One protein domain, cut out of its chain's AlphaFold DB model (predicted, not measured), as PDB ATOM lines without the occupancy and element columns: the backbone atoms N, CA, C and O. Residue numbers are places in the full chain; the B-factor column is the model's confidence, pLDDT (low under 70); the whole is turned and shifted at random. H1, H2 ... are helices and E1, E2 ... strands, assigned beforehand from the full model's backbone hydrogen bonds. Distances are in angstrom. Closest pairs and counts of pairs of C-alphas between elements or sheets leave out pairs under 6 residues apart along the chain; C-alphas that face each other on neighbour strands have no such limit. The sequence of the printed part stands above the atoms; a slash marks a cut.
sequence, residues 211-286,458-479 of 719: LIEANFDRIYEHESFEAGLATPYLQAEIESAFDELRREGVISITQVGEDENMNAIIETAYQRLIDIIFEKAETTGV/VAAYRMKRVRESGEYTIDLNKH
ATOM      1  N   LEU A 211     155.510 167.170 122.852       86.50
ATOM      2  CA  LEU A 211     156.812 167.808 123.005       86.50
ATOM      3  C   LEU A 211     156.957 168.333 124.435       86.50
ATOM      4  O   LEU A 211     156.104 169.091 124.897       86.50
ATOM      5  N   ILE A 212     158.038 167.958 125.116       90.06
ATOM      6  CA  ILE A 212     158.396 168.483 126.437       90.06
ATOM      7  C   ILE A 212     159.548 169.461 126.261       90.06
ATOM      8  O   ILE A 212     160.567 169.110 125.672       90.06
ATOM      9  N   GLU A 213     159.421 170.658 126.805       92.94
ATOM     10  CA  GLU A 213     160.501 171.635 126.904       92.94
ATOM     11  C   GLU A 213     160.758 171.906 128.384       92.94
ATOM     12  O   GLU A 213     159.843 172.266 129.122       92.94
ATOM     13  N   ALA A 214     161.987 171.693 128.843       94.12
ATOM     14  CA  ALA A 214     162.353 171.833 130.247       94.12
ATOM     15  C   ALA A 214     163.667 172.603 130.387       94.12
ATOM     16  O   ALA A 214     164.635 172.327 129.677       94.12
ATOM     17  N   ASN A 215     163.723 173.552 131.321       93.94
ATOM     18  CA  ASN A 215     164.973 174.208 131.698       93.94
ATOM     19  C   ASN A 215     165.555 173.539 132.948       93.94
ATOM     20  O   ASN A 215     165.135 173.838 134.066       93.94
ATOM     21  N   PHE A 216     166.523 172.642 132.757       92.56
ATOM     22  CA  PHE A 216     167.067 171.840 133.852       92.56
ATOM     23  C   PHE A 216     167.756 172.679 134.928       92.56
ATOM     24  O   PHE A 216     167.617 172.363 136.106       92.56
ATOM     25  N   ASP A 217     168.425 173.776 134.558       91.44
ATOM     26  CA  ASP A 217     169.086 174.654 135.532       91.44
ATOM     27  C   ASP A 217     168.063 175.228 136.525       91.44
ATOM     28  O   ASP A 217     168.263 175.156 137.735       91.44
ATOM     29  N   ARG A 218     166.914 175.693 136.019       91.81
ATOM     30  CA  ARG A 218     165.815 176.202 136.854       91.81
ATOM     31  C   ARG A 218     165.110 175.103 137.651       91.81
ATOM     32  O   ARG A 218     164.658 175.379 138.755       91.81
ATOM     33  N   ILE A 219     165.027 173.877 137.122       91.44
ATOM     34  CA  ILE A 219     164.482 172.732 137.869       91.44
ATOM     35  C   ILE A 219     165.379 172.428 139.072       91.44
ATOM     36  O   ILE A 219     164.885 172.337 140.186       91.44
ATOM     37  N   TYR A 220     166.698 172.327 138.883       89.88
ATOM     38  CA  TYR A 220     167.631 172.041 139.979       89.88
ATOM     39  C   TYR A 220     167.721 173.156 141.034       89.88
ATOM     40  O   TYR A 220     168.162 172.883 142.149       89.88
ATOM     41  N   GLU A 221     167.348 174.388 140.684       89.00
ATOM     42  CA  GLU A 221     167.304 175.550 141.584       89.00
ATOM     43  C   GLU A 221     165.967 175.698 142.337       89.00
ATOM     44  O   GLU A 221     165.854 176.583 143.184       89.00
ATOM     45  N   HIS A 222     164.960 174.862 142.050       90.81
ATOM     46  CA  HIS A 222     163.654 174.932 142.713       90.81
ATOM     47  C   HIS A 222     163.762 174.636 144.215       90.81
ATOM     48  O   HIS A 222     164.500 173.732 144.618       90.81
ATOM     49  N   GLU A 223     162.980 175.340 145.042       84.56
ATOM     50  CA  GLU A 223     163.048 175.220 146.508       84.56
ATOM     51  C   GLU A 223     162.810 173.783 146.996       84.56
ATOM     52  O   GLU A 223     163.496 173.296 147.896       84.56
ATOM     53  N   SER A 224     161.920 173.049 146.321       82.12
ATOM     54  CA  SER A 224     161.626 171.641 146.616       82.12
ATOM     55  C   SER A 224     162.826 170.707 146.437       82.12
ATOM     56  O   SER A 224     162.804 169.599 146.963       82.12
ATOM     57  N   PHE A 225     163.871 171.134 145.720       86.50
ATOM     58  CA  PHE A 225     165.079 170.352 145.455       86.50
ATOM     59  C   PHE A 225     166.351 170.960 146.073       86.50
ATOM     60  O   PHE A 225     167.455 170.479 145.797       86.50
ATOM     61  N   GLU A 226     166.230 171.968 146.950       72.88
ATOM     62  CA  GLU A 226     167.364 172.646 147.608       72.88
ATOM     63  C   GLU A 226     168.288 171.688 148.377       72.88
ATOM     64  O   GLU A 226     169.504 171.894 148.433       72.88
ATOM     65  N   ALA A 227     167.735 170.608 148.941       68.50
ATOM     66  CA  ALA A 227     168.504 169.581 149.646       68.50
ATOM     67  C   ALA A 227     169.453 168.794 148.713       68.50
ATOM     68  O   ALA A 227     170.419 168.168 149.166       68.50
ATOM     69  N   GLY A 228     169.221 168.843 147.397       73.00
ATOM     70  CA  GLY A 228     170.060 168.239 146.370       73.00
ATOM     71  C   GLY A 228     170.276 166.737 146.574       73.00
ATOM     72  O   GLY A 228     169.332 165.988 146.796       73.00
ATOM     73  N   LEU A 229     171.537 166.296 146.487       71.31
ATOM     74  CA  LEU A 229     171.943 164.886 146.609       71.31
ATOM     75  C   LEU A 229     171.899 164.345 148.050       71.31
ATOM     76  O   LEU A 229     172.127 163.155 148.254       71.31
ATOM     77  N   ALA A 230     171.704 165.206 149.053       63.81
ATOM     78  CA  ALA A 230     171.845 164.827 150.458       63.81
ATOM     79  C   ALA A 230     170.607 164.117 151.020       63.81
ATOM     80  O   ALA A 230     170.698 163.470 152.063       63.81
ATOM     81  N   THR A 231     169.454 164.238 150.361       66.31
ATOM     82  CA  THR A 231     168.183 163.715 150.865       66.31
ATOM     83  C   THR A 231     167.434 163.003 149.738       66.31
ATOM     84  O   THR A 231     167.384 163.537 148.630       66.31
ATOM     85  N   PRO A 232     166.896 161.790 149.969       70.62
ATOM     86  CA  PRO A 232     165.968 161.171 149.031       70.62
ATOM     87  C   PRO A 232     164.666 161.979 148.943       70.62
ATOM     88  O   PRO A 232     164.287 162.644 149.903       70.62
ATOM     89  N   TYR A 233     163.969 161.871 147.821       76.25
ATOM     90  CA  TYR A 233     162.668 162.483 147.570       76.25
ATOM     91  C   TYR A 233     161.628 161.391 147.370       76.25
ATOM     92  O   TYR A 233     161.921 160.370 146.746       76.25
ATOM     93  N   LEU A 234     160.419 161.591 147.882       74.44
ATOM     94  CA  LEU A 234     159.309 160.692 147.573       74.44
ATOM     95  C   LEU A 234     158.732 161.044 146.197       74.44
ATOM     96  O   LEU A 234     158.719 162.217 145.821       74.44
ATOM     97  N   GLN A 235     158.209 160.059 145.460       75.25
ATOM     98  CA  GLN A 235     157.641 160.293 144.125       75.25
ATOM     99  C   GLN A 235     156.635 161.453 144.088       75.25
ATOM    100  O   GLN A 235     156.744 162.354 143.261       75.25
ATOM    101  N   ALA A 236     155.709 161.480 145.046       68.56
ATOM    102  CA  ALA A 236     154.675 162.504 145.125       68.56
ATOM    103  C   ALA A 236     155.225 163.916 145.432       68.56
ATOM    104  O   ALA A 236     154.633 164.907 145.001       68.56
ATOM    105  N   GLU A 237     156.361 164.031 146.138       75.88
ATOM    106  CA  GLU A 237     157.045 165.322 146.339       75.88
ATOM    107  C   GLU A 237     157.613 165.835 145.005       75.88
ATOM    108  O   GLU A 237     157.499 167.023 144.697       75.88
ATOM    109  N   ILE A 238     158.184 164.937 144.191       87.44
ATOM    110  CA  ILE A 238     158.726 165.278 142.870       87.44
ATOM    111  C   ILE A 238     157.605 165.689 141.912       87.44
ATOM    112  O   ILE A 238     157.723 166.724 141.258       87.44
ATOM    113  N   GLU A 239     156.515 164.922 141.853       84.31
ATOM    114  CA  GLU A 239     155.343 165.234 141.023       84.31
ATOM    115  C   GLU A 239     154.755 166.606 141.379       84.31
ATOM    116  O   GLU A 239     154.543 167.437 140.495       84.31
ATOM    117  N   SER A 240     154.600 166.895 142.676       83.75
ATOM    118  CA  SER A 240     154.111 168.196 143.154       83.75
ATOM    119  C   SER A 240     155.033 169.350 142.744       83.75
ATOM    120  O   SER A 240     154.565 170.404 142.306       83.75
ATOM    121  N   ALA A 241     156.351 169.155 142.846       89.75
ATOM    122  CA  ALA A 241     157.330 170.145 142.408       89.75
ATOM    123  C   ALA A 241     157.296 170.348 140.883       89.75
ATOM    124  O   ALA A 241     157.398 171.477 140.402       89.75
ATOM    125  N   PHE A 242     157.113 169.282 140.101       94.25
ATOM    126  CA  PHE A 242     156.982 169.380 138.646       94.25
ATOM    127  C   PHE A 242     155.696 170.093 138.224       94.25
ATOM    128  O   PHE A 242     155.732 170.889 137.283       94.25
ATOM    129  N   ASP A 243     154.593 169.911 138.952       90.25
ATOM    130  CA  ASP A 243     153.361 170.680 138.749       90.25
ATOM    131  C   ASP A 243     153.541 172.179 139.001       90.25
ATOM    132  O   ASP A 243     152.986 173.015 138.279       90.25
ATOM    133  N   GLU A 244     154.321 172.555 140.010       90.12
ATOM    134  CA  GLU A 244     154.691 173.949 140.250       90.12
ATOM    135  C   GLU A 244     155.582 174.499 139.133       90.12
ATOM    136  O   GLU A 244     155.216 175.480 138.481       90.12
ATOM    137  N   LEU A 245     156.664 173.796 138.804       93.62
ATOM    138  CA  LEU A 245     157.583 174.151 137.722       93.62
ATOM    139  C   LEU A 245     156.884 174.267 136.359       93.62
ATOM    140  O   LEU A 245     157.234 175.126 135.543       93.62
ATOM    141  N   ARG A 246     155.859 173.452 136.102       93.56
ATOM    142  CA  ARG A 246     155.023 173.558 134.904       93.56
ATOM    143  C   ARG A 246     154.161 174.818 134.913       93.56
ATOM    144  O   ARG A 246     154.091 175.518 133.903       93.56
ATOM    145  N   ARG A 247     153.524 175.146 136.043       91.12
ATOM    146  CA  ARG A 247     152.744 176.393 136.194       91.12
ATOM    147  C   ARG A 247     153.615 177.639 136.037       91.12
ATOM    148  O   ARG A 247     153.150 178.640 135.495       91.12
ATOM    149  N   GLU A 248     154.875 177.568 136.454       92.06
ATOM    150  CA  GLU A 248     155.869 178.631 136.271       92.06
ATOM    151  C   GLU A 248     156.446 178.722 134.847       92.06
ATOM    152  O   GLU A 248     157.212 179.644 134.541       92.06
ATOM    153  N   GLY A 249     156.105 177.773 133.968       90.81
ATOM    154  CA  GLY A 249     156.635 177.685 132.609       90.81
ATOM    155  C   GLY A 249     158.105 177.263 132.543       90.81
ATOM    156  O   GLY A 249     158.767 177.532 131.543       90.81
ATOM    157  N   VAL A 250     158.641 176.645 133.602       94.25
ATOM    158  CA  VAL A 250     159.956 175.982 133.582       94.25
ATOM    159  C   VAL A 250     159.881 174.660 132.823       94.25
ATOM    160  O   VAL A 250     160.824 174.308 132.115       94.25
ATOM    161  N   ILE A 251     158.755 173.958 132.972       94.19
ATOM    162  CA  ILE A 251     158.387 172.768 132.204       94.19
ATOM    163  C   ILE A 251     157.192 173.141 131.318       94.19
ATOM    164  O   ILE A 251     156.164 173.606 131.802       94.19
ATOM    165  N   SER A 252     157.308 172.935 130.013       91.38
ATOM    166  CA  SER A 252     156.244 173.139 129.032       91.38
ATOM    167  C   SER A 252     155.953 171.816 128.339       91.38
ATOM    168  O   SER A 252     156.868 171.109 127.923       91.38
ATOM    169  N   ILE A 253     154.675 171.465 128.236       89.19
ATOM    170  CA  ILE A 253     154.217 170.238 127.580       89.19
ATOM    171  C   ILE A 253     153.234 170.657 126.498       89.19
ATOM    172  O   ILE A 253     152.164 171.192 126.794       89.19
ATOM    173  N   THR A 254     153.613 170.434 125.244       85.75
ATOM    174  CA  THR A 254     152.797 170.775 124.077       85.75
ATOM    175  C   THR A 254     152.314 169.495 123.415       85.75
ATOM    176  O   THR A 254     153.115 168.718 122.899       85.75
ATOM    177  N   GLN A 255     151.002 169.281 123.410       77.81
ATOM    178  CA  GLN A 255     150.375 168.213 122.636       77.81
ATOM    179  C   GLN A 255     150.391 168.566 121.144       77.81
ATOM    180  O   GLN A 255     150.137 169.705 120.750       77.81
ATOM    181  N   VAL A 256     150.671 167.575 120.306       67.81
ATOM    182  CA  VAL A 256     150.728 167.674 118.847       67.81
ATOM    183  C   VAL A 256     149.623 166.787 118.257       67.81
ATOM    184  O   VAL A 256     149.911 165.819 117.581       67.81
ATOM    185  N   GLY A 257     148.346 167.083 118.515       59.41
ATOM    186  CA  GLY A 257     147.202 166.292 118.021       59.41
ATOM    187  C   GLY A 257     145.901 166.629 118.760       59.41
ATOM    188  O   GLY A 257     145.966 167.271 119.804       59.41
ATOM    189  N   GLU A 258     144.733 166.245 118.227       53.91
ATOM    190  CA  GLU A 258     143.415 166.597 118.812       53.91
ATOM    191  C   GLU A 258     142.838 165.544 119.790       53.91
ATOM    192  O   GLU A 258     141.944 165.891 120.553       53.91
ATOM    193  N   ASP A 259     143.379 164.317 119.852       54.06
ATOM    194  CA  ASP A 259     142.675 163.169 120.473       54.06
ATOM    195  C   ASP A 259     143.387 162.478 121.663       54.06
ATOM    196  O   ASP A 259     142.925 161.441 122.138       54.06
ATOM    197  N   GLU A 260     144.503 162.999 122.185       59.16
ATOM    198  CA  GLU A 260     145.193 162.365 123.332       59.16
ATOM    199  C   GLU A 260     144.773 162.975 124.685       59.16
ATOM    200  O   GLU A 260     144.627 164.190 124.829       59.16
ATOM    201  N   ASN A 261     144.619 162.123 125.704       71.56
ATOM    202  CA  ASN A 261     144.344 162.538 127.080       71.56
ATOM    203  C   ASN A 261     145.547 163.313 127.655       71.56
ATOM    204  O   ASN A 261     146.592 162.730 127.945       71.56
ATOM    205  N   MET A 262     145.378 164.626 127.845       77.12
ATOM    206  CA  MET A 262     146.419 165.534 128.341       77.12
ATOM    207  C   MET A 262     147.030 165.082 129.675       77.12
ATOM    208  O   MET A 262     148.240 165.206 129.854       77.12
ATOM    209  N   ASN A 263     146.238 164.521 130.592       77.62
ATOM    210  CA  ASN A 263     146.755 164.069 131.888       77.62
ATOM    211  C   ASN A 263     147.746 162.912 131.714       77.62
ATOM    212  O   ASN A 263     148.842 162.952 132.264       77.62
ATOM    213  N   ALA A 264     147.431 161.954 130.839       73.12
ATOM    214  CA  ALA A 264     148.323 160.838 130.534       73.12
ATOM    215  C   ALA A 264     149.620 161.288 129.832       73.12
ATOM    216  O   ALA A 264     150.651 160.615 129.932       73.12
ATOM    217  N   ILE A 265     149.592 162.402 129.088       80.94
ATOM    218  CA  ILE A 265     150.800 163.015 128.511       80.94
ATOM    219  C   ILE A 265     151.646 163.649 129.619       80.94
ATOM    220  O   ILE A 265     152.862 163.463 129.626       80.94
ATOM    221  N   ILE A 266     151.016 164.364 130.556       86.06
ATOM    222  CA  ILE A 266     151.698 165.007 131.687       86.06
ATOM    223  C   ILE A 266     152.408 163.968 132.553       86.06
ATOM    224  O   ILE A 266     153.604 164.109 132.790       86.06
ATOM    225  N   GLU A 267     151.724 162.893 132.939       81.94
ATOM    226  CA  GLU A 267     152.320 161.803 133.722       81.94
ATOM    227  C   GLU A 267     153.528 161.184 133.012       81.94
ATOM    228  O   GLU A 267     154.588 161.000 133.604       81.94
ATOM    229  N   THR A 268     153.408 160.928 131.704       82.38
ATOM    230  CA  THR A 268     154.524 160.380 130.913       82.38
ATOM    231  C   THR A 268     155.691 161.360 130.832       82.38
ATOM    232  O   THR A 268     156.852 160.957 130.903       82.38
ATOM    233  N   ALA A 269     155.402 162.655 130.699       86.06
ATOM    234  CA  ALA A 269     156.422 163.689 130.686       86.06
ATOM    235  C   ALA A 269     157.139 163.804 132.035       86.06
ATOM    236  O   ALA A 269     158.363 163.929 132.063       86.06
ATOM    237  N   TYR A 270     156.399 163.722 133.140       90.44
ATOM    238  CA  TYR A 270     156.963 163.757 134.485       90.44
ATOM    239  C   TYR A 270     157.825 162.541 134.751       90.44
ATOM    240  O   TYR A 270     158.976 162.729 135.131       90.44
ATOM    241  N   GLN A 271     157.348 161.331 134.452       84.62
ATOM    242  CA  GLN A 271     158.163 160.129 134.600       84.62
ATOM    243  C   GLN A 271     159.457 160.240 133.790       84.62
ATOM    244  O   GLN A 271     160.543 159.987 134.303       84.62
ATOM    245  N   ARG A 272     159.377 160.754 132.557       86.44
ATOM    246  CA  ARG A 272     160.570 160.942 131.732       86.44
ATOM    247  C   ARG A 272     161.566 161.931 132.339       86.44
ATOM    248  O   ARG A 272     162.774 161.719 132.248       86.44
ATOM    249  N   LEU A 273     161.080 163.025 132.923       90.38
ATOM    250  CA  LEU A 273     161.923 163.979 133.640       90.38
ATOM    251  C   LEU A 273     162.486 163.361 134.928       90.38
ATOM    252  O   LEU A 273     163.660 163.592 135.227       90.38
ATOM    253  N   ILE A 274     161.705 162.536 135.637       89.38
ATOM    254  CA  ILE A 274     162.156 161.780 136.809       89.38
ATOM    255  C   ILE A 274     163.340 160.894 136.424       89.38
ATOM    256  O   ILE A 274     164.396 161.018 137.034       89.38
ATOM    257  N   ASP A 275     163.225 160.094 135.366       84.75
ATOM    258  CA  ASP A 275     164.290 159.181 134.936       84.75
ATOM    259  C   ASP A 275     165.569 159.911 134.513       84.75
ATOM    260  O   ASP A 275     166.669 159.363 134.600       84.75
ATOM    261  N   ILE A 276     165.461 161.144 134.010       88.62
ATOM    262  CA  ILE A 276     166.624 161.956 133.631       88.62
ATOM    263  C   ILE A 276     167.291 162.547 134.876       88.62
ATOM    264  O   ILE A 276     168.519 162.549 134.976       88.62
ATOM    265  N   ILE A 277     166.495 163.049 135.821       89.81
ATOM    266  CA  ILE A 277     166.966 163.848 136.957       89.81
ATOM    267  C   ILE A 277     167.346 162.974 138.158       89.81
ATOM    268  O   ILE A 277     168.276 163.310 138.898       89.81
ATOM    269  N   PHE A 278     166.652 161.860 138.350       88.00
ATOM    270  CA  PHE A 278     166.725 161.010 139.524       88.00
ATOM    271  C   PHE A 278     167.063 159.561 139.162       88.00
ATOM    272  O   PHE A 278     166.905 159.100 138.034       88.00
ATOM    273  N   GLU A 279     167.587 158.845 140.144       83.31
ATOM    274  CA  GLU A 279     167.722 157.397 140.180       83.31
ATOM    275  C   GLU A 279     166.776 156.867 141.263       83.31
ATOM    276  O   GLU A 279     166.675 157.460 142.343       83.31
ATOM    277  N   LYS A 280     166.053 155.778 140.971       73.06
ATOM    278  CA  LYS A 280     165.239 155.083 141.976       73.06
ATOM    279  C   LYS A 280     166.196 154.638 143.084       73.06
ATOM    280  O   LYS A 280     167.199 153.978 142.809       73.06
ATOM    281  N   ALA A 281     165.959 155.075 144.317       65.12
ATOM    282  CA  ALA A 281     166.697 154.545 145.452       65.12
ATOM    283  C   ALA A 281     166.312 153.068 145.557       65.12
ATOM    284  O   ALA A 281     165.125 152.759 145.517       65.12
ATOM    285  N   GLU A 282     167.292 152.166 145.623       46.78
ATOM    286  CA  GLU A 282     167.040 150.727 145.724       46.78
ATOM    287  C   GLU A 282     166.198 150.443 146.979       46.78
ATOM    288  O   GLU A 282     166.706 150.374 148.096       46.78
ATOM    289  N   THR A 283     164.882 150.334 146.806       45.94
ATOM    290  CA  THR A 283     163.946 149.856 147.823       45.94
ATOM    291  C   THR A 283     163.663 148.391 147.542       45.94
ATOM    292  O   THR A 283     162.540 148.002 147.245       45.94
ATOM    293  N   THR A 284     164.703 147.560 147.563       35.12
ATOM    294  CA  THR A 284     164.535 146.107 147.510       35.12
ATOM    295  C   THR A 284     163.999 145.636 148.858       35.12
ATOM    296  O   THR A 284     164.766 145.402 149.793       35.12
ATOM    297  N   GLY A 285     162.674 145.547 148.974       37.59
ATOM    298  CA  GLY A 285     161.975 144.967 150.118       37.59
ATOM    299  C   GLY A 285     162.230 145.653 151.468       37.59
ATOM    300  O   GLY A 285     162.964 146.633 151.600       37.59
ATOM    301  N   VAL A 286     161.610 145.102 152.510       38.81
ATOM    302  CA  VAL A 286     161.620 145.597 153.902       38.81
ATOM    303  C   VAL A 286     163.042 145.759 154.484       38.81
ATOM    304  O   VAL A 286     163.251 146.537 155.413       38.81
ATOM    305  N   VAL A 458     156.561 153.358 148.903       48.84
ATOM    306  CA  VAL A 458     156.787 154.718 148.437       48.84
ATOM    307  C   VAL A 458     158.142 154.679 147.756       48.84
ATOM    308  O   VAL A 458     159.169 154.567 148.427       48.84
ATOM    309  N   ALA A 459     158.144 154.742 146.425       57.81
ATOM    310  CA  ALA A 459     159.375 154.825 145.665       57.81
ATOM    311  C   ALA A 459     160.114 156.096 146.100       57.81
ATOM    312  O   ALA A 459     159.645 157.226 145.909       57.81
ATOM    313  N   ALA A 460     161.254 155.893 146.754       68.06
ATOM    314  CA  ALA A 460     162.178 156.956 147.080       68.06
ATOM    315  C   ALA A 460     163.137 157.128 145.905       68.06
ATOM    316  O   ALA A 460     163.617 156.162 145.322       68.06
ATOM    317  N   TYR A 461     163.449 158.368 145.573       76.88
ATOM    318  CA  TYR A 461     164.328 158.732 144.477       76.88
ATOM    319  C   TYR A 461     165.488 159.550 145.021       76.88
ATOM    320  O   TYR A 461     165.332 160.366 145.929       76.88
ATOM    321  N   ARG A 462     166.681 159.360 144.468       82.75
ATOM    322  CA  ARG A 462     167.827 160.234 144.724       82.75
ATOM    323  C   ARG A 462     168.168 160.972 143.453       82.75
ATOM    324  O   ARG A 462     168.085 160.424 142.364       82.75
ATOM    325  N   MET A 463     168.535 162.239 143.570       86.06
ATOM    326  CA  MET A 463     168.949 162.998 142.398       86.06
ATOM    327  C   MET A 463     170.248 162.396 141.838       86.06
ATOM    328  O   MET A 463     171.141 162.022 142.599       86.06
ATOM    329  N   LYS A 464     170.371 162.293 140.513       87.75
ATOM    330  CA  LYS A 464     171.576 161.757 139.877       87.75
ATOM    331  C   LYS A 464     172.764 162.682 140.109       87.75
ATOM    332  O   LYS A 464     172.663 163.911 140.076       87.75
ATOM    333  N   ARG A 465     173.942 162.081 140.300       82.38
ATOM    334  CA  ARG A 465     175.202 162.828 140.458       82.38
ATOM    335  C   ARG A 465     175.605 163.562 139.172       82.38
ATOM    336  O   ARG A 465     176.231 164.616 139.252       82.38
ATOM    337  N   VAL A 466     175.271 163.001 138.009       85.62
ATOM    338  CA  VAL A 466     175.441 163.652 136.702       85.62
ATOM    339  C   VAL A 466     174.143 164.381 136.376       85.62
ATOM    340  O   VAL A 466     173.088 163.757 136.362       85.62
ATOM    341  N   ARG A 467     174.233 165.695 136.156       85.50
ATOM    342  CA  ARG A 467     173.091 166.569 135.869       85.50
ATOM    343  C   ARG A 467     173.108 166.997 134.411       85.50
ATOM    344  O   ARG A 467     174.179 167.288 133.876       85.50
ATOM    345  N   GLU A 468     171.927 167.079 133.816       86.19
ATOM    346  CA  GLU A 468     171.727 167.784 132.549       86.19
ATOM    347  C   GLU A 468     171.729 169.307 132.794       86.19
ATOM    348  O   GLU A 468     171.629 169.756 133.933       86.19
ATOM    349  N   SER A 469     171.895 170.132 131.760       88.06
ATOM    350  CA  SER A 469     171.916 171.600 131.918       88.06
ATOM    351  C   SER A 469     171.312 172.309 130.714       88.06
ATOM    352  O   SER A 469     171.431 171.812 129.591       88.06
ATOM    353  N   GLY A 470     170.756 173.501 130.927       88.25
ATOM    354  CA  GLY A 470     170.143 174.321 129.884       88.25
ATOM    355  C   GLY A 470     168.706 173.934 129.519       88.25
ATOM    356  O   GLY A 470     168.029 173.183 130.222       88.25
ATOM    357  N   GLU A 471     168.231 174.507 128.413       88.88
ATOM    358  CA  GLU A 471     166.919 174.223 127.830       88.88
ATOM    359  C   GLU A 471     166.994 172.951 126.982       88.88
ATOM    360  O   GLU A 471     167.840 172.831 126.090       88.88
ATOM    361  N   TYR A 472     166.125 171.995 127.283       87.69
ATOM    362  CA  TYR A 472     166.111 170.679 126.668       87.69
ATOM    363  C   TYR A 472     164.731 170.373 126.101       87.69
ATOM    364  O   TYR A 472     163.717 170.603 126.759       87.69
ATOM    365  N   THR A 473     164.705 169.822 124.890       88.00
ATOM    366  CA  THR A 473     163.473 169.444 124.197       88.00
ATOM    367  C   THR A 473     163.417 167.929 124.034       88.00
ATOM    368  O   THR A 473     164.321 167.327 123.449       88.00
ATOM    369  N   ILE A 474     162.344 167.311 124.521       85.38
ATOM    370  CA  ILE A 474     162.081 165.875 124.429       85.38
ATOM    371  C   ILE A 474     160.887 165.667 123.500       85.38
ATOM    372  O   ILE A 474     159.783 166.118 123.787       85.38
ATOM    373  N   ASP A 475     161.119 164.978 122.387       82.88
ATOM    374  CA  ASP A 475     160.071 164.553 121.460       82.88
ATOM    375  C   ASP A 475     159.582 163.156 121.861       82.88
ATOM    376  O   ASP A 475     160.351 162.191 121.797       82.88
ATOM    377  N   LEU A 476     158.320 163.057 122.290       79.44
ATOM    378  CA  LEU A 476     157.695 161.799 122.699       79.44
ATOM    379  C   LEU A 476     157.195 160.965 121.509       79.44
ATOM    380  O   LEU A 476     156.737 159.842 121.712       79.44
ATOM    381  N   ASN A 477     157.343 161.431 120.261       79.62
ATOM    382  CA  ASN A 477     156.931 160.711 119.048       79.62
ATOM    383  C   ASN A 477     157.879 159.551 118.670       79.62
ATOM    384  O   ASN A 477     158.038 159.182 117.504       79.62
ATOM    385  N   LYS A 478     158.562 158.967 119.654       79.19
ATOM    386  CA  LYS A 478     159.438 157.807 119.492       79.19
ATOM    387  C   LYS A 478     159.225 156.848 120.647       79.19
ATOM    388  O   LYS A 478     158.939 157.267 121.766       79.19
ATOM    389  N   HIS A 479     159.456 155.566 120.373       78.75
ATOM    390  CA  HIS A 479     159.567 154.578 121.433       78.75
ATOM    391  C   HIS A 479     160.657 155.006 122.410       78.75
ATOM    392  O   HIS A 479     161.802 155.248 122.019       78.75
TER     393      HIS A 479
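AT A GLANCE: This is residues 211 to 286 and 458 to 479 of the 719 residues of an uncharacterized protein of Halomonas anticariensis (strain DSM 16096 / CECT 5854 / LMG 22089 / FP35) (UniProt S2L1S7). A small sheet of three antiparallel strands has its longest helix, H3, slantwise over one face, in two layers, a sheet with a helix on one of its faces; H2 is on that same face but beside the strands. H3 is joined by a tight link, with 0 residues between them, to E3, which with E4 makes a second, two-stranded antiparallel sheet, and residues 233 to 234 pair with residues 460 to 461 of E4 as well. The printed part has 98 residues with three named helices and five named strands, in the order E1 H1 H2 E2 H3 E3 E4 E5; the larger sheet's order is E2 - E1 - E5, and the class is mixed, helices and strands. It is compact, with a radius of gyration of the C-alphas of 13.8 A and spans of 43 by 30 by 22 A.

HOW THE PARTS SIT: Start at E1, residues 211 to 215, the inner strand. Beside it is E2, residues 251 to 255, antiparallel at 171 degrees, with N 213 and O 252 2.8 A apart, within hydrogen-bond range. On its other side is E5, residues 471 to 475, antiparallel at 162 degrees, with N 212 and O 474 at 2.9 A. H1, residues 216 to 220, only grazes this sheet with residues 216 to 219. H3, residues 262 to 277, lies over E2 and E1 at a height over the sheet of 9.6 A, at 44 degrees to E1 on the local plane; its closest C-alphas to E2 are Ile 266 and Ile 253, 7.1 A. H2, residues 235 to 247, is over none of the strands; it only just touches H3, with 3 pairs of C-alphas within 8 A, the closest Glu 239 and Tyr 270 at 6.9 A. Look next at E3, residues 278 to 280, antiparallel to E4, residues 460 to 463, at 147 degrees, with N 279 and O 462 at 2.8 A. In H1, H2 and H3 every O i to N i+4 pair is within hydrogen-bond range.

IN THESE COORDINATES: Find C-alpha 211 at (156.812, 167.808, 123.005); E1 runs 13.5 A from there, then H1 6.2 A. H2 runs 18.6 A and E2 13.3 A. Find C-alpha 262 at (146.419, 165.534, 128.341), where H3 begins its 22.3 A. E3 runs 6.6 A, E4 10.2 A and E5 13.5 A, ending at C-alpha 475 at (160.071, 164.553, 121.460).

THE WHOLE: The C-alphas farthest apart are those of Glu 258 and Val 286, 44.8 A. Residues 287 to 457 are not printed; C-alphas 286 and 458 are 11.7 A apart across the cut. The link from H1 to H2, 14 residues, is long. The mean pLDDT of the printed part is 79.8; 18 residues are under 70, among them 256 to 260, 281 to 286 and 458 to 460.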